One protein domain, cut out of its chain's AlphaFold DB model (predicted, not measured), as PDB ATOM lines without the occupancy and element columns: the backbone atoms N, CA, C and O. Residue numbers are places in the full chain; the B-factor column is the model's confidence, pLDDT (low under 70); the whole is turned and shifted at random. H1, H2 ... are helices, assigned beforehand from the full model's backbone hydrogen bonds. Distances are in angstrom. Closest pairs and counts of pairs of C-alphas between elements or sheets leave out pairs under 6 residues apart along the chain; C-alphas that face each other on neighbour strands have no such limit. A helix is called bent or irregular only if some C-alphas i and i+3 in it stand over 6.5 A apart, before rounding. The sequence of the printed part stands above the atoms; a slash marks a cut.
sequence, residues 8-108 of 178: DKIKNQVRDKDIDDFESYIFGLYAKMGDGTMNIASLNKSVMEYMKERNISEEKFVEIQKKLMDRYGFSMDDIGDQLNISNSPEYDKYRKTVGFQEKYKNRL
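AT A GLANCE: This is residues 8 to 108 of the 178 residues of the protein "DUF3867 family protein" of Clostridium sp. (UniProt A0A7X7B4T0). Helices H2 and H3 make one side-by-side pair, H5 and H6 another, and H4 crosses between these loosely joined pairs. Short H1 is near H4. The printed part, 101 residues with six named helices, H1 to H6, is all helix and compact: radius of gyration of the C-alphas 14.3 A, spans 40 by 28 by 24 A.

IN THESE COORDINATES: H2, residues 16 to 34, 26.9 A long, begins at C-alpha 16 (80.378, 241.311, 266.763). H1, H3, H4 and H5 are residues 8 to 12, 40 to 53, 58 to 71 and 76 to 82. H6, residues 89 to 107, 27.2 A, ends at C-alpha 107 (89.782, 240.743, 292.356) and is irregular: C-alphas 103 and 106 are 9.5 A apart.

HOW THE PARTS SIT: H2 touches H4 with residues 18 to 23 alone, about perpendicular at 81 degrees; closest C-alphas Ile 19 and Ile 64, 5.5 A. H2 and H3 are close but not clearly touching, Leu 29 to Leu 43 C-alphas 6.6 A. H6 is apart from H4. O i to N i+4 pairs are within hydrogen-bond range throughout H1 to H4, 13 of 15 in H6, 1 of 3 in H5 with 0 of 4 i+3 pairs.

THE WHOLE: The farthest C-alphas, Asp 35 and Arg 107, are 42.0 A apart. The printed part has no cut; 39 residues have pLDDT under 70, among them residues 72 to 92.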
ATOM      1  N   ASP A   8      76.822 252.335 281.408       54.12
ATOM      2  CA  ASP A   8      78.208 251.863 281.475       54.12
ATOM      3  C   ASP A   8      78.322 250.374 281.110       54.12
ATOM      4  O   ASP A   8      79.248 249.977 280.394       54.12
ATOM      5  N   LYS A   9      77.326 249.551 281.473       52.16
ATOM      6  CA  LYS A   9      77.268 248.139 281.046       52.16
ATOM      7  C   LYS A   9      77.069 247.984 279.542       52.16
ATOM      8  O   LYS A   9      77.664 247.096 278.939       52.16
ATOM      9  N   ILE A  10      76.260 248.847 278.930       56.91
ATOM     10  CA  ILE A  10      75.986 248.806 277.485       56.91
ATOM     11  C   ILE A  10      77.218 249.247 276.684       56.91
ATOM     12  O   ILE A  10      77.511 248.684 275.629       56.91
ATOM     13  N   LYS A  11      77.972 250.231 277.186       54.44
ATOM     14  CA  LYS A  11      79.180 250.740 276.523       54.44
ATOM     15  C   LYS A  11      80.314 249.706 276.491       54.44
ATOM     16  O   LYS A  11      81.008 249.595 275.475       54.44
ATOM     17  N   ASN A  12      80.469 248.946 277.575       56.97
ATOM     18  CA  ASN A  12      81.515 247.928 277.713       56.97
ATOM     19  C   ASN A  12      81.177 246.595 277.032       56.97
ATOM     20  O   ASN A  12      82.065 245.769 276.861       56.97
ATOM     21  N   GLN A  13      79.938 246.393 276.582       69.00
ATOM     22  CA  GLN A  13      79.548 245.172 275.888       69.00
ATOM     23  C   GLN A  13      80.206 245.094 274.497       69.00
ATOM     24  O   GLN A  13      80.058 245.997 273.664       69.00
ATOM     25  N   VAL A  14      80.942 244.010 274.232       71.94
ATOM     26  CA  VAL A  14      81.545 243.754 272.915       71.94
ATOM     27  C   VAL A  14      80.496 243.241 271.942       71.94
ATOM     28  O   VAL A  14      79.898 242.184 272.162       71.94
ATOM     29  N   ARG A  15      80.315 243.974 270.841       82.69
ATOM     30  CA  ARG A  15      79.460 243.587 269.712       82.69
ATOM     31  C   ARG A  15      80.294 242.875 268.652       82.69
ATOM     32  O   ARG A  15      81.470 243.191 268.510       82.69
ATOM     33  N   ASP A  16      79.673 242.024 267.842       79.25
ATOM     34  CA  ASP A  16      80.378 241.311 266.763       79.25
ATOM     35  C   ASP A  16      81.074 242.264 265.786       79.25
ATOM     36  O   ASP A  16      82.228 242.058 265.434       79.25
ATOM     37  N   LYS A  17      80.443 243.405 265.483       84.25
ATOM     38  CA  LYS A  17      81.056 244.465 264.677       84.25
ATOM     39  C   LYS A  17      82.347 245.030 265.286       84.25
ATOM     40  O   LYS A  17      83.252 245.395 264.549       84.25
ATOM     41  N   ASP A  18      82.433 245.126 266.615       82.12
ATOM     42  CA  ASP A  18      83.648 245.616 267.279       82.12
ATOM     43  C   ASP A  18      84.805 244.603 267.108       82.12
ATOM     44  O   ASP A  18      85.967 245.002 267.075       82.12
ATOM     45  N   ILE A  19      84.484 243.311 266.955       82.62
ATOM     46  CA  ILE A  19      85.440 242.232 266.669       82.62
ATOM     47  C   ILE A  19      85.874 242.297 265.204       82.62
ATOM     48  O   ILE A  19      87.071 242.338 264.941       82.62
ATOM     49  N   ASP A  20      84.926 242.389 264.269       82.75
ATOM     50  CA  ASP A  20      85.194 242.450 262.822       82.75
ATOM     51  C   ASP A  20      86.043 243.681 262.443       82.75
ATOM     52  O   ASP A  20      86.985 243.603 261.645       82.75
ATOM     53  N   ASP A  21      85.732 244.833 263.049       87.75
ATOM     54  CA  ASP A  21      86.464 246.085 262.844       87.75
ATOM     55  C   ASP A  21      87.906 245.990 263.371       87.75
ATOM     56  O   ASP A  21      88.815 246.600 262.799       87.75
ATOM     57  N   PHE A  22      88.121 245.280 264.483       87.44
ATOM     58  CA  PHE A  22      89.450 245.103 265.071       87.44
ATOM     59  C   PHE A  22      90.271 244.043 264.326       87.44
ATOM     60  O   PHE A  22      91.447 244.263 264.045       87.44
ATOM     61  N   GLU A  23      89.640 242.938 263.940       81.12
ATOM     62  CA  GLU A  23      90.190 241.871 263.098       81.12
ATOM     63  C   GLU A  23      90.754 242.436 261.792       81.12
ATOM     64  O   GLU A  23      91.936 242.271 261.484       81.12
ATOM     65  N   SER A  24      89.931 243.202 261.071       83.94
ATOM     66  CA  SER A  24      90.319 243.849 259.813       83.94
ATOM     67  C   SER A  24      91.502 244.804 259.996       83.94
ATOM     68  O   SER A  24      92.407 244.865 259.160       83.94
ATOM     69  N   TYR A  25      91.511 245.546 261.105       85.25
ATOM     70  CA  TYR A  25      92.577 246.486 261.432       85.25
ATOM     71  C   TYR A  25      93.902 245.769 261.720       85.25
ATOM     72  O   TYR A  25      94.933 246.111 261.134       85.25
ATOM     73  N   ILE A  26      93.869 244.739 262.568       81.25
ATOM     74  CA  ILE A  26      95.044 243.951 262.947       81.25
ATOM     75  C   ILE A  26      95.628 243.199 261.750       81.25
ATOM     76  O   ILE A  26      96.846 243.228 261.569       81.25
ATOM     77  N   PHE A  27      94.805 242.606 260.880       77.25
ATOM     78  CA  PHE A  27      95.309 241.986 259.649       77.25
ATOM     79  C   PHE A  27      96.007 242.990 258.728       77.25
ATOM     80  O   PHE A  27      97.053 242.677 258.159       77.25
ATOM     81  N   GLY A  28      95.483 244.214 258.625       78.38
ATOM     82  CA  GLY A  28      96.132 245.290 257.877       78.38
ATOM     83  C   GLY A  28      97.493 245.692 258.455       78.38
ATOM     84  O   GLY A  28      98.413 245.999 257.697       78.38
ATOM     85  N   LEU A  29      97.650 245.673 259.783       78.19
ATOM     86  CA  LEU A  29      98.938 245.925 260.439       78.19
ATOM     87  C   LEU A  29      99.916 244.757 260.250       78.19
ATOM     88  O   LEU A  29     101.087 244.995 259.959       78.19
ATOM     89  N   TYR A  30      99.449 243.509 260.334       68.94
ATOM     90  CA  TYR A  30     100.291 242.335 260.077       68.94
ATOM     91  C   TYR A  30     100.785 242.267 258.630       68.94
ATOM     92  O   TYR A  30     101.950 241.944 258.404       68.94
ATOM     93  N   ALA A  31      99.958 242.645 257.650       69.81
ATOM     94  CA  ALA A  31     100.397 242.758 256.258       69.81
ATOM     95  C   ALA A  31     101.554 243.768 256.100       69.81
ATOM     96  O   ALA A  31     102.543 243.464 255.436       69.81
ATOM     97  N   LYS A  32     101.474 244.914 256.795       70.44
ATOM     98  CA  LYS A  32     102.533 245.945 256.846       70.44
ATOM     99  C   LYS A  32     103.770 245.535 257.647       70.44
ATOM    100  O   LYS A  32     104.829 246.145 257.551       70.44
ATOM    101  N   MET A  33     103.659 244.528 258.504       67.12
ATOM    102  CA  MET A  33     104.840 243.909 259.101       67.12
ATOM    103  C   MET A  33     105.494 242.932 258.123       67.12
ATOM    104  O   MET A  33     106.718 242.898 258.025       67.12
ATOM    105  N   GLY A  34     104.689 242.174 257.373       66.00
ATOM    106  CA  GLY A  34     105.165 241.229 256.361       66.00
ATOM    107  C   GLY A  34     105.895 241.889 255.188       66.00
ATOM    108  O   GLY A  34     106.812 241.290 254.632       66.00
ATOM    109  N   ASP A  35     105.543 243.129 254.844       73.62
ATOM    110  CA  ASP A  35     106.242 243.928 253.826       73.62
ATOM    111  C   ASP A  35     107.452 244.724 254.370       73.62
ATOM    112  O   ASP A  35     108.152 245.392 253.607       73.62
ATOM    113  N   GLY A  36     107.728 244.635 255.679       68.06
ATOM    114  CA  GLY A  36     108.856 245.289 256.348       68.06
ATOM    115  C   GLY A  36     108.674 246.784 256.632       68.06
ATOM    116  O   GLY A  36     109.606 247.420 257.132       68.06
ATOM    117  N   THR A  37     107.506 247.367 256.348       71.25
ATOM    118  CA  THR A  37     107.234 248.800 256.579       71.25
ATOM    119  C   THR A  37     106.855 249.125 258.027       71.25
ATOM    120  O   THR A  37     106.860 250.292 258.429       71.25
ATOM    121  N   MET A  38     106.561 248.104 258.835       66.88
ATOM    122  CA  MET A  38     106.171 248.227 260.236       66.88
ATOM    123  C   MET A  38     106.961 247.264 261.128       66.88
ATOM    124  O   MET A  38     107.202 246.115 260.778       66.88
ATOM    125  N   ASN A  39     107.333 247.731 262.321       74.12
ATOM    126  CA  ASN A  39     107.928 246.902 263.370       74.12
ATOM    127  C   ASN A  39     106.950 246.725 264.546       74.12
ATOM    128  O   ASN A  39     105.926 247.404 264.628       74.12
ATOM    129  N   ILE A  40     107.285 245.830 265.478       68.38
ATOM    130  CA  ILE A  40     106.438 245.489 266.635       68.38
ATOM    131  C   ILE A  40     106.123 246.722 267.503       68.38
ATOM    132  O   ILE A  40     105.000 246.877 267.981       68.38
ATOM    133  N   ALA A  41     107.082 247.637 267.676       68.19
ATOM    134  CA  ALA A  41     106.872 248.863 268.448       68.19
ATOM    135  C   ALA A  41     105.840 249.792 267.780       68.19
ATOM    136  O   ALA A  41     104.961 250.335 268.454       68.19
ATOM    137  N   SER A  42     105.910 249.935 266.456       69.31
ATOM    138  CA  SER A  42     104.941 250.690 265.660       69.31
ATOM    139  C   SER A  42     103.564 250.027 265.655       69.31
ATOM    140  O   SER A  42     102.568 250.737 265.761       69.31
ATOM    141  N   LEU A  43     103.495 248.690 265.622       75.19
ATOM    142  CA  LEU A  43     102.233 247.955 265.746       75.19
ATOM    143  C   LEU A  43     101.561 248.244 267.094       75.19
ATOM    144  O   LEU A  43     100.395 248.631 267.119       75.19
ATOM    145  N   ASN A  44     102.298 248.134 268.204       70.38
ATOM    146  CA  ASN A  44     101.757 248.420 269.536       70.38
ATOM    147  C   ASN A  44     101.243 249.859 269.644       70.38
ATOM    148  O   ASN A  44     100.159 250.095 270.177       70.38
ATOM    149  N   LYS A  45     101.984 250.821 269.085       77.25
ATOM    150  CA  LYS A  45     101.554 252.220 269.040       77.25
ATOM    151  C   LYS A  45     100.249 252.388 268.252       77.25
ATOM    152  O   LYS A  45      99.332 253.035 268.750       77.25
ATOM    153  N   SER A  46     100.141 251.771 267.076       83.25
ATOM    154  CA  SER A  46      98.932 251.810 266.247       83.25
ATOM    155  C   SER A  46      97.722 251.185 266.953       83.25
ATOM    156  O   SER A  46      96.632 251.749 266.927       83.25
ATOM    157  N   VAL A  47      97.911 250.079 267.675       83.31
ATOM    158  CA  VAL A  47      96.843 249.453 268.474       83.31
ATOM    159  C   VAL A  47      96.387 250.356 269.628       83.31
ATOM    160  O   VAL A  47      95.184 250.519 269.838       83.31
ATOM    161  N   MET A  48      97.314 251.003 270.341       77.56
ATOM    162  CA  MET A  48      96.963 251.968 271.392       77.56
ATOM    163  C   MET A  48      96.220 253.192 270.834       77.56
ATOM    164  O   MET A  48      95.270 253.679 271.452       77.56
ATOM    165  N   GLU A  49      96.627 253.686 269.663       86.88
ATOM    166  CA  GLU A  49      95.940 254.773 268.958       86.88
ATOM    167  C   GLU A  49      94.523 254.357 268.546       86.88
ATOM    168  O   GLU A  49      93.574 255.081 268.843       86.88
ATOM    169  N   TYR A  50      94.348 253.152 267.994       86.62
ATOM    170  CA  TYR A  50      93.037 252.595 267.648       86.62
ATOM    171  C   TYR A  50      92.088 252.541 268.853       86.62
ATOM    172  O   TYR A  50      90.923 252.939 268.751       86.62
ATOM    173  N   MET A  51      92.581 252.096 270.016       84.50
ATOM    174  CA  MET A  51      91.787 252.077 271.250       84.50
ATOM    175  C   MET A  51      91.367 253.484 271.676       84.50
ATOM    176  O   MET A  51      90.202 253.710 272.019       84.50
ATOM    177  N   LYS A  52      92.301 254.438 271.622       81.69
ATOM    178  CA  LYS A  52      92.066 255.831 272.013       81.69
ATOM    179  C   LYS A  52      91.061 256.522 271.089       81.69
ATOM    180  O   LYS A  52      90.135 257.162 271.578       81.69
ATOM    181  N   GLU A  53      91.214 256.374 269.776       85.94
ATOM    182  CA  GLU A  53      90.336 256.990 268.773       85.94
ATOM    183  C   GLU A  53      88.904 256.455 268.847       85.94
ATOM    184  O   GLU A  53      87.940 257.199 268.654       85.94
ATOM    185  N   ARG A  54      88.751 255.169 269.173       82.44
ATOM    186  CA  ARG A  54      87.446 254.503 269.244       82.44
ATOM    187  C   ARG A  54      86.856 254.439 270.652       82.44
ATOM    188  O   ARG A  54      85.801 253.835 270.833       82.44
ATOM    189  N   ASN A  55      87.484 255.095 271.634       81.44
ATOM    190  CA  ASN A  55      87.076 255.085 273.044       81.44
ATOM    191  C   ASN A  55      86.869 253.662 273.601       81.44
ATOM    192  O   ASN A  55      85.918 253.405 274.346       81.44
ATOM    193  N   ILE A  56      87.740 252.731 273.209       81.12
ATOM    194  CA  ILE A  56      87.717 251.346 273.676       81.12
ATOM    195  C   ILE A  56      88.450 251.301 275.017       81.12
ATOM    196  O   ILE A  56      89.623 251.662 275.102       81.12
ATOM    197  N   SER A  57      87.750 250.886 276.074       76.75
ATOM    198  CA  SER A  57      88.362 250.640 277.380       76.75
ATOM    199  C   SER A  57      89.285 249.422 277.324       76.75
ATOM    200  O   SER A  57      89.103 248.535 276.492       76.75
ATOM    201  N   GLU A  58      90.259 249.348 278.232       70.69
ATOM    202  CA  GLU A  58      91.141 248.178 278.347       70.69
ATOM    203  C   GLU A  58      90.339 246.882 278.546       70.69
ATOM    204  O   GLU A  58      90.603 245.887 277.879       70.69
ATOM    205  N   GLU A  59      89.289 246.915 279.372       70.19
ATOM    206  CA  GLU A  59      88.389 245.773 279.592       70.19
ATOM    207  C   GLU A  59      87.693 245.324 278.301       70.19
ATOM    208  O   GLU A  59      87.695 244.138 277.965       70.19
ATOM    209  N   LYS A  60      87.138 246.278 277.540       75.88
ATOM    210  CA  LYS A  60      86.471 245.990 276.266       75.88
ATOM    211  C   LYS A  60      87.458 245.448 275.233       75.88
ATOM    212  O   LYS A  60      87.117 244.564 274.454       75.88
ATOM    213  N   PHE A  61      88.683 245.963 275.230       80.38
ATOM    214  CA  PHE A  61      89.742 245.508 274.341       80.38
ATOM    215  C   PHE A  61      90.163 244.063 274.628       80.38
ATOM    216  O   PHE A  61      90.256 243.267 273.697       80.38
ATOM    217  N   VAL A  62      90.329 243.699 275.902       76.75
ATOM    218  CA  VAL A  62      90.614 242.314 276.313       76.75
ATOM    219  C   VAL A  62      89.493 241.370 275.868       76.75
ATOM    220  O   VAL A  62      89.767 240.284 275.356       76.75
ATOM    221  N   GLU A  63      88.226 241.777 275.994       77.56
ATOM    222  CA  GLU A  63      87.101 240.959 275.526       77.56
ATOM    223  C   GLU A  63      87.063 240.834 273.988       77.56
ATOM    224  O   GLU A  63      86.790 239.745 273.479       77.56
ATOM    225  N   ILE A  64      87.395 241.898 273.239       83.44
ATOM    226  CA  ILE A  64      87.545 241.844 271.772       83.44
ATOM    227  C   ILE A  64      88.645 240.853 271.382       83.44
ATOM    228  O   ILE A  64      88.401 239.978 270.551       83.44
ATOM    229  N   GLN A  65      89.830 240.957 271.994       75.19
ATOM    230  CA  GLN A  65      90.946 240.043 271.737       75.19
ATOM    231  C   GLN A  65      90.543 238.596 272.014       75.19
ATOM    232  O   GLN A  65      90.747 237.729 271.170       75.19
ATOM    233  N   LYS A  66      89.890 238.342 273.150       75.44
ATOM    234  CA  LYS A  66      89.447 237.002 273.524       75.44
ATOM    235  C   LYS A  66      88.450 236.407 272.527       75.44
ATOM    236  O   LYS A  66      88.651 235.287 272.068       75.44
ATOM    237  N   LYS A  67      87.406 237.152 272.150       80.38
ATOM    238  CA  LYS A  67      86.414 236.658 271.178       80.38
ATOM    239  C   LYS A  67      87.010 236.461 269.786       80.38
ATOM    240  O   LYS A  67      86.598 235.547 269.077       80.38
ATOM    241  N   LEU A  68      87.967 237.303 269.394       80.12
ATOM    242  CA  LEU A  68      88.701 237.140 268.143       80.12
ATOM    243  C   LEU A  68      89.506 235.833 268.143       80.12
ATOM    244  O   LEU A  68      89.497 235.097 267.165       80.12
ATOM    245  N   MET A  69      90.156 235.510 269.258       71.69
ATOM    246  CA  MET A  69      90.911 234.266 269.416       71.69
ATOM    247  C   MET A  69      90.004 233.031 269.417       71.69
ATOM    248  O   MET A  69      90.268 232.082 268.676       71.69
ATOM    249  N   ASP A  70      88.885 233.092 270.147       77.00
ATOM    250  CA  ASP A  70      87.856 232.046 270.149       77.00
ATOM    251  C   ASP A  70      87.315 231.792 268.726       77.00
ATOM    252  O   ASP A  70      87.134 230.641 268.326       77.00
ATOM    253  N   ARG A  71      87.104 232.854 267.927       77.50
ATOM    254  CA  ARG A  71      86.623 232.771 266.533       77.50
ATOM    255  C   ARG A  71      87.562 231.974 265.629       77.50
ATOM    256  O   ARG A  71      87.092 231.261 264.745       77.50
ATOM    257  N   TYR A  72      88.866 232.087 265.846       69.56
ATOM    258  CA  TYR A  72      89.871 231.374 265.063       69.56
ATOM    259  C   TYR A  72      90.300 230.037 265.681       69.56
ATOM    260  O   TYR A  72      91.149 229.350 265.116       69.56
ATOM    261  N   GLY A  73      89.701 229.642 266.809       61.22
ATOM    262  CA  GLY A  73      90.035 228.397 267.499       61.22
ATOM    263  C   GLY A  73      91.441 228.389 268.101       61.22
ATOM    264  O   GLY A  73      91.983 227.311 268.329       61.22
ATOM    265  N   PHE A  74      92.029 229.565 268.343       58.28
ATOM    266  CA  PHE A  74      93.351 229.710 268.952       58.28
ATOM    267  C   PHE A  74      93.225 230.027 270.442       58.28
ATOM    268  O   PHE A  74      92.479 230.924 270.836       58.28
ATOM    269  N   SER A  75      94.010 229.351 271.277       56.69
ATOM    270  CA  SER A  75      94.303 229.808 272.635       56.69
ATOM    271  C   SER A  75      95.494 230.782 272.629       56.69
ATOM    272  O   SER A  75      96.280 230.816 271.683       56.69
ATOM    273  N   MET A  76      95.665 231.584 273.689       49.59
ATOM    274  CA  MET A  76      96.860 232.442 273.862       49.59
ATOM    275  C   MET A  76      98.164 231.645 273.821       49.59
ATOM    276  O   MET A  76      99.204 232.206 273.482       49.59
ATOM    277  N   ASP A  77      98.096 230.352 274.125       52.78
ATOM    278  CA  ASP A  77      99.239 229.455 274.091       52.78
ATOM    279  C   ASP A  77      99.621 229.055 272.650       52.78
ATOM    280  O   ASP A  77     100.805 228.886 272.373       52.78
ATOM    281  N   ASP A  78      98.673 229.021 271.704       55.28
ATOM    282  CA  ASP A  78      98.921 228.586 270.317       55.28
ATOM    283  C   ASP A  78      99.576 229.673 269.440       55.28
ATOM    284  O   ASP A  78     100.298 229.375 268.484       55.28
ATOM    285  N   ILE A  79      99.345 230.953 269.758       51.66
ATOM    286  CA  ILE A  79      99.858 232.096 268.979       51.66
ATOM    287  C   ILE A  79     101.381 232.235 269.116       51.66
ATOM    288  O   ILE A  79     102.062 232.571 268.142       51.66
ATOM    289  N   GLY A  80     101.925 231.976 270.308       49.28
ATOM    290  CA  GLY A  80     103.367 232.061 270.557       49.28
ATOM    291  C   GLY A  80     104.149 231.072 269.696       49.28
ATOM    292  O   GLY A  80     105.136 231.445 269.047       49.28
ATOM    293  N   ASP A  81     103.649 229.836 269.640       51.59
ATOM    294  CA  ASP A  81     104.309 228.718 268.973       51.59
ATOM    295  C   ASP A  81     104.259 228.833 267.442       51.59
ATOM    296  O   ASP A  81     105.219 228.457 266.769       51.59
ATOM    297  N   GLN A  82     103.199 229.421 266.869       44.47
ATOM    298  CA  GLN A  82     103.080 229.585 265.412       44.47
ATOM    299  C   GLN A  82     103.881 230.758 264.835       44.47
ATOM    300  O   GLN A  82     104.346 230.678 263.699       44.47
ATOM    301  N   LEU A  83     104.065 231.846 265.589       48.59
ATOM    302  CA  LEU A  83     104.782 233.028 265.095       48.59
ATOM    303  C   LEU A  83     106.293 232.990 265.387       48.59
ATOM    304  O   LEU A  83     107.014 233.913 265.011       48.59
ATOM    305  N   ASN A  84     106.787 231.933 266.045       48.91
ATOM    306  CA  ASN A  84     108.177 231.813 266.505       48.91
ATOM    307  C   ASN A  84     108.599 232.979 267.438       48.91
ATOM    308  O   ASN A  84     109.782 233.298 267.568       48.91
ATOM    309  N   ILE A  85     107.618 233.627 268.083       50.22
ATOM    310  CA  ILE A  85     107.800 234.754 269.016       50.22
ATOM    311  C   ILE A  85     107.913 234.238 270.463       50.22
ATOM    312  O   ILE A  85     108.311 234.998 271.342       50.22
ATOM    313  N   SER A  86     107.669 232.942 270.721       49.44
ATOM    314  CA  SER A  86     107.839 232.304 272.044       49.44
ATOM    315  C   SER A  86     109.209 232.559 272.691       49.44
ATOM    316  O   SER A  86     109.315 232.552 273.908       49.44
ATOM    317  N   ASN A  87     110.255 232.841 271.903       53.53
ATOM    318  CA  ASN A  87     111.594 233.156 272.416       53.53
ATOM    319  C   ASN A  87     111.861 234.661 272.619       53.53
ATOM    320  O   ASN A  87     112.979 235.036 272.977       53.53
ATOM    321  N   SER A  88     110.878 235.538 272.385       56.72
ATOM    322  CA  SER A  88     111.012 236.968 272.673       56.72
ATOM    323  C   SER A  88     110.791 237.230 274.168       56.72
ATOM    324  O   SER A  88     109.692 236.972 274.673       56.72
ATOM    325  N   PRO A  89     111.768 237.824 274.882       61.84
ATOM    326  CA  PRO A  89     111.616 238.205 276.289       61.84
ATOM    327  C   PRO A  89     110.398 239.106 276.554       61.84
ATOM    328  O   PRO A  89     109.830 239.100 277.648       61.84
ATOM    329  N   GLU A  90     109.990 239.888 275.555       60.09
ATOM    330  CA  GLU A  90     108.864 240.819 275.637       60.09
ATOM    331  C   GLU A  90     107.520 240.087 275.561       60.09
ATOM    332  O   GLU A  90     106.604 240.408 276.324       60.09
ATOM    333  N   TYR A  91     107.419 239.065 274.707       59.41
ATOM    334  CA  TYR A  91     106.223 238.227 274.598       59.41
ATOM    335  C   TYR A  91     106.042 237.345 275.831       59.41
ATOM    336  O   TYR A  91     104.947 237.265 276.384       59.41
ATOM    337  N   ASP A  92     107.131 236.774 276.340       66.56
ATOM    338  CA  ASP A  92     107.120 235.972 277.561       66.56
ATOM    339  C   ASP A  92     106.646 236.779 278.779       66.56
ATOM    340  O   ASP A  92     105.844 236.313 279.598       66.56
ATOM    341  N   LYS A  93     107.106 238.031 278.888       70.00
ATOM    342  CA  LYS A  93     106.656 238.968 279.922       70.00
ATOM    343  C   LYS A  93     105.178 239.322 279.753       70.00
ATOM    344  O   LYS A  93     104.446 239.356 280.745       70.00
ATOM    345  N   TYR A  94     104.736 239.567 278.522       68.56
ATOM    346  CA  TYR A  94     103.336 239.846 278.213       68.56
ATOM    347  C   TYR A  94     102.431 238.659 278.574       68.56
ATOM    348  O   TYR A  94     101.518 238.832 279.380       68.56
ATOM    349  N   ARG A  95     102.741 237.444 278.098       73.62
ATOM    350  CA  ARG A  95     101.993 236.209 278.397       73.62
ATOM    351  C   ARG A  95     101.865 235.976 279.901       73.62
ATOM    352  O   ARG A  95     100.771 235.708 280.389       73.62
ATOM    353  N   LYS A  96     102.958 236.133 280.658       75.81
ATOM    354  CA  LYS A  96     102.940 236.004 282.128       75.81
ATOM    355  C   LYS A  96     102.069 237.069 282.795       75.81
ATOM    356  O   LYS A  96     101.343 236.754 283.735       75.81
ATOM    357  N   THR A  97     102.117 238.308 282.307       71.50
ATOM    358  CA  THR A  97     101.307 239.419 282.835       71.50
ATOM    359  C   THR A  97      99.820 239.175 282.593       71.50
ATOM    360  O   THR A  97      99.030 239.262 283.531       71.50
ATOM    361  N   VAL A  98      99.449 238.797 281.367       69.94
ATOM    362  CA  VAL A  98      98.062 238.478 281.008       69.94
ATOM    363  C   VAL A  98      97.576 237.261 281.784       69.94
ATOM    364  O   VAL A  98      96.539 237.341 282.430       69.94
ATOM    365  N   GLY A  99      98.347 236.171 281.829       74.44
ATOM    366  CA  GLY A  99      97.976 234.977 282.592       74.44
ATOM    367  C   GLY A  99      97.778 235.260 284.086       74.44
ATOM    368  O   GLY A  99      96.858 234.727 284.708       74.44
ATOM    369  N   PHE A 100      98.588 236.148 284.677       81.19
ATOM    370  CA  PHE A 100      98.386 236.615 286.049       81.19
ATOM    371  C   PHE A 100      97.082 237.413 286.192       81.19
ATOM    372  O   PHE A 100      96.268 237.113 287.068       81.19
ATOM    373  N   GLN A 101      96.852 238.397 285.318       73.12
ATOM    374  CA  GLN A 101      95.628 239.201 285.325       73.12
ATOM    375  C   GLN A 101      94.379 238.340 285.109       73.12
ATOM    376  O   GLN A 101      93.393 238.512 285.817       73.12
ATOM    377  N   GLU A 102      94.417 237.355 284.215       72.06
ATOM    378  CA  GLU A 102      93.312 236.425 283.977       72.06
ATOM    379  C   GLU A 102      93.074 235.455 285.132       72.06
ATOM    380  O   GLU A 102      91.934 235.053 285.371       72.06
ATOM    381  N   LYS A 103      94.120 235.059 285.863       82.25
ATOM    382  CA  LYS A 103      93.967 234.179 287.027       82.25
ATOM    383  C   LYS A 103      93.213 234.874 288.161       82.25
ATOM    384  O   LYS A 103      92.450 234.223 288.875       82.25
ATOM    385  N   TYR A 104      93.416 236.181 288.325       80.06
ATOM    386  CA  TYR A 104      92.869 236.934 289.457       80.06
ATOM    387  C   TYR A 104      91.752 237.934 289.077       80.06
ATOM    388  O   TYR A 104      91.015 238.358 289.965       80.06
ATOM    389  N   LYS A 105      91.549 238.225 287.781       71.06
ATOM    390  CA  LYS A 105      90.476 239.040 287.157       71.06
ATOM    391  C   LYS A 105      89.988 240.200 288.039       71.06
ATOM    392  O   LYS A 105      90.782 240.960 288.577       71.06
ATOM    393  N   ASN A 106      88.669 240.258 288.245       66.62
ATOM    394  CA  ASN A 106      87.877 241.228 289.004       66.62
ATOM    395  C   ASN A 106      88.245 241.342 290.498       66.62
ATOM    396  O   ASN A 106      87.551 242.037 291.235       66.62
ATOM    397  N   ARG A 107      89.252 240.603 290.988       78.56
ATOM    398  CA  ARG A 107      89.782 240.743 292.356       78.56
ATOM    399  C   ARG A 107      91.048 241.595 292.412       78.56
ATOM    400  O   ARG A 107      91.502 241.896 293.514       78.56
ATOM    401  N   LEU A 108      91.636 241.933 291.264       73.19
ATOM    402  CA  LEU A 108      92.772 242.840 291.181       73.19
ATOM    403  C   LEU A 108      92.270 244.261 290.957       73.19
ATOM    404  O   LEU A 108      91.647 244.548 289.941       73.19
TER     405      LEU A 108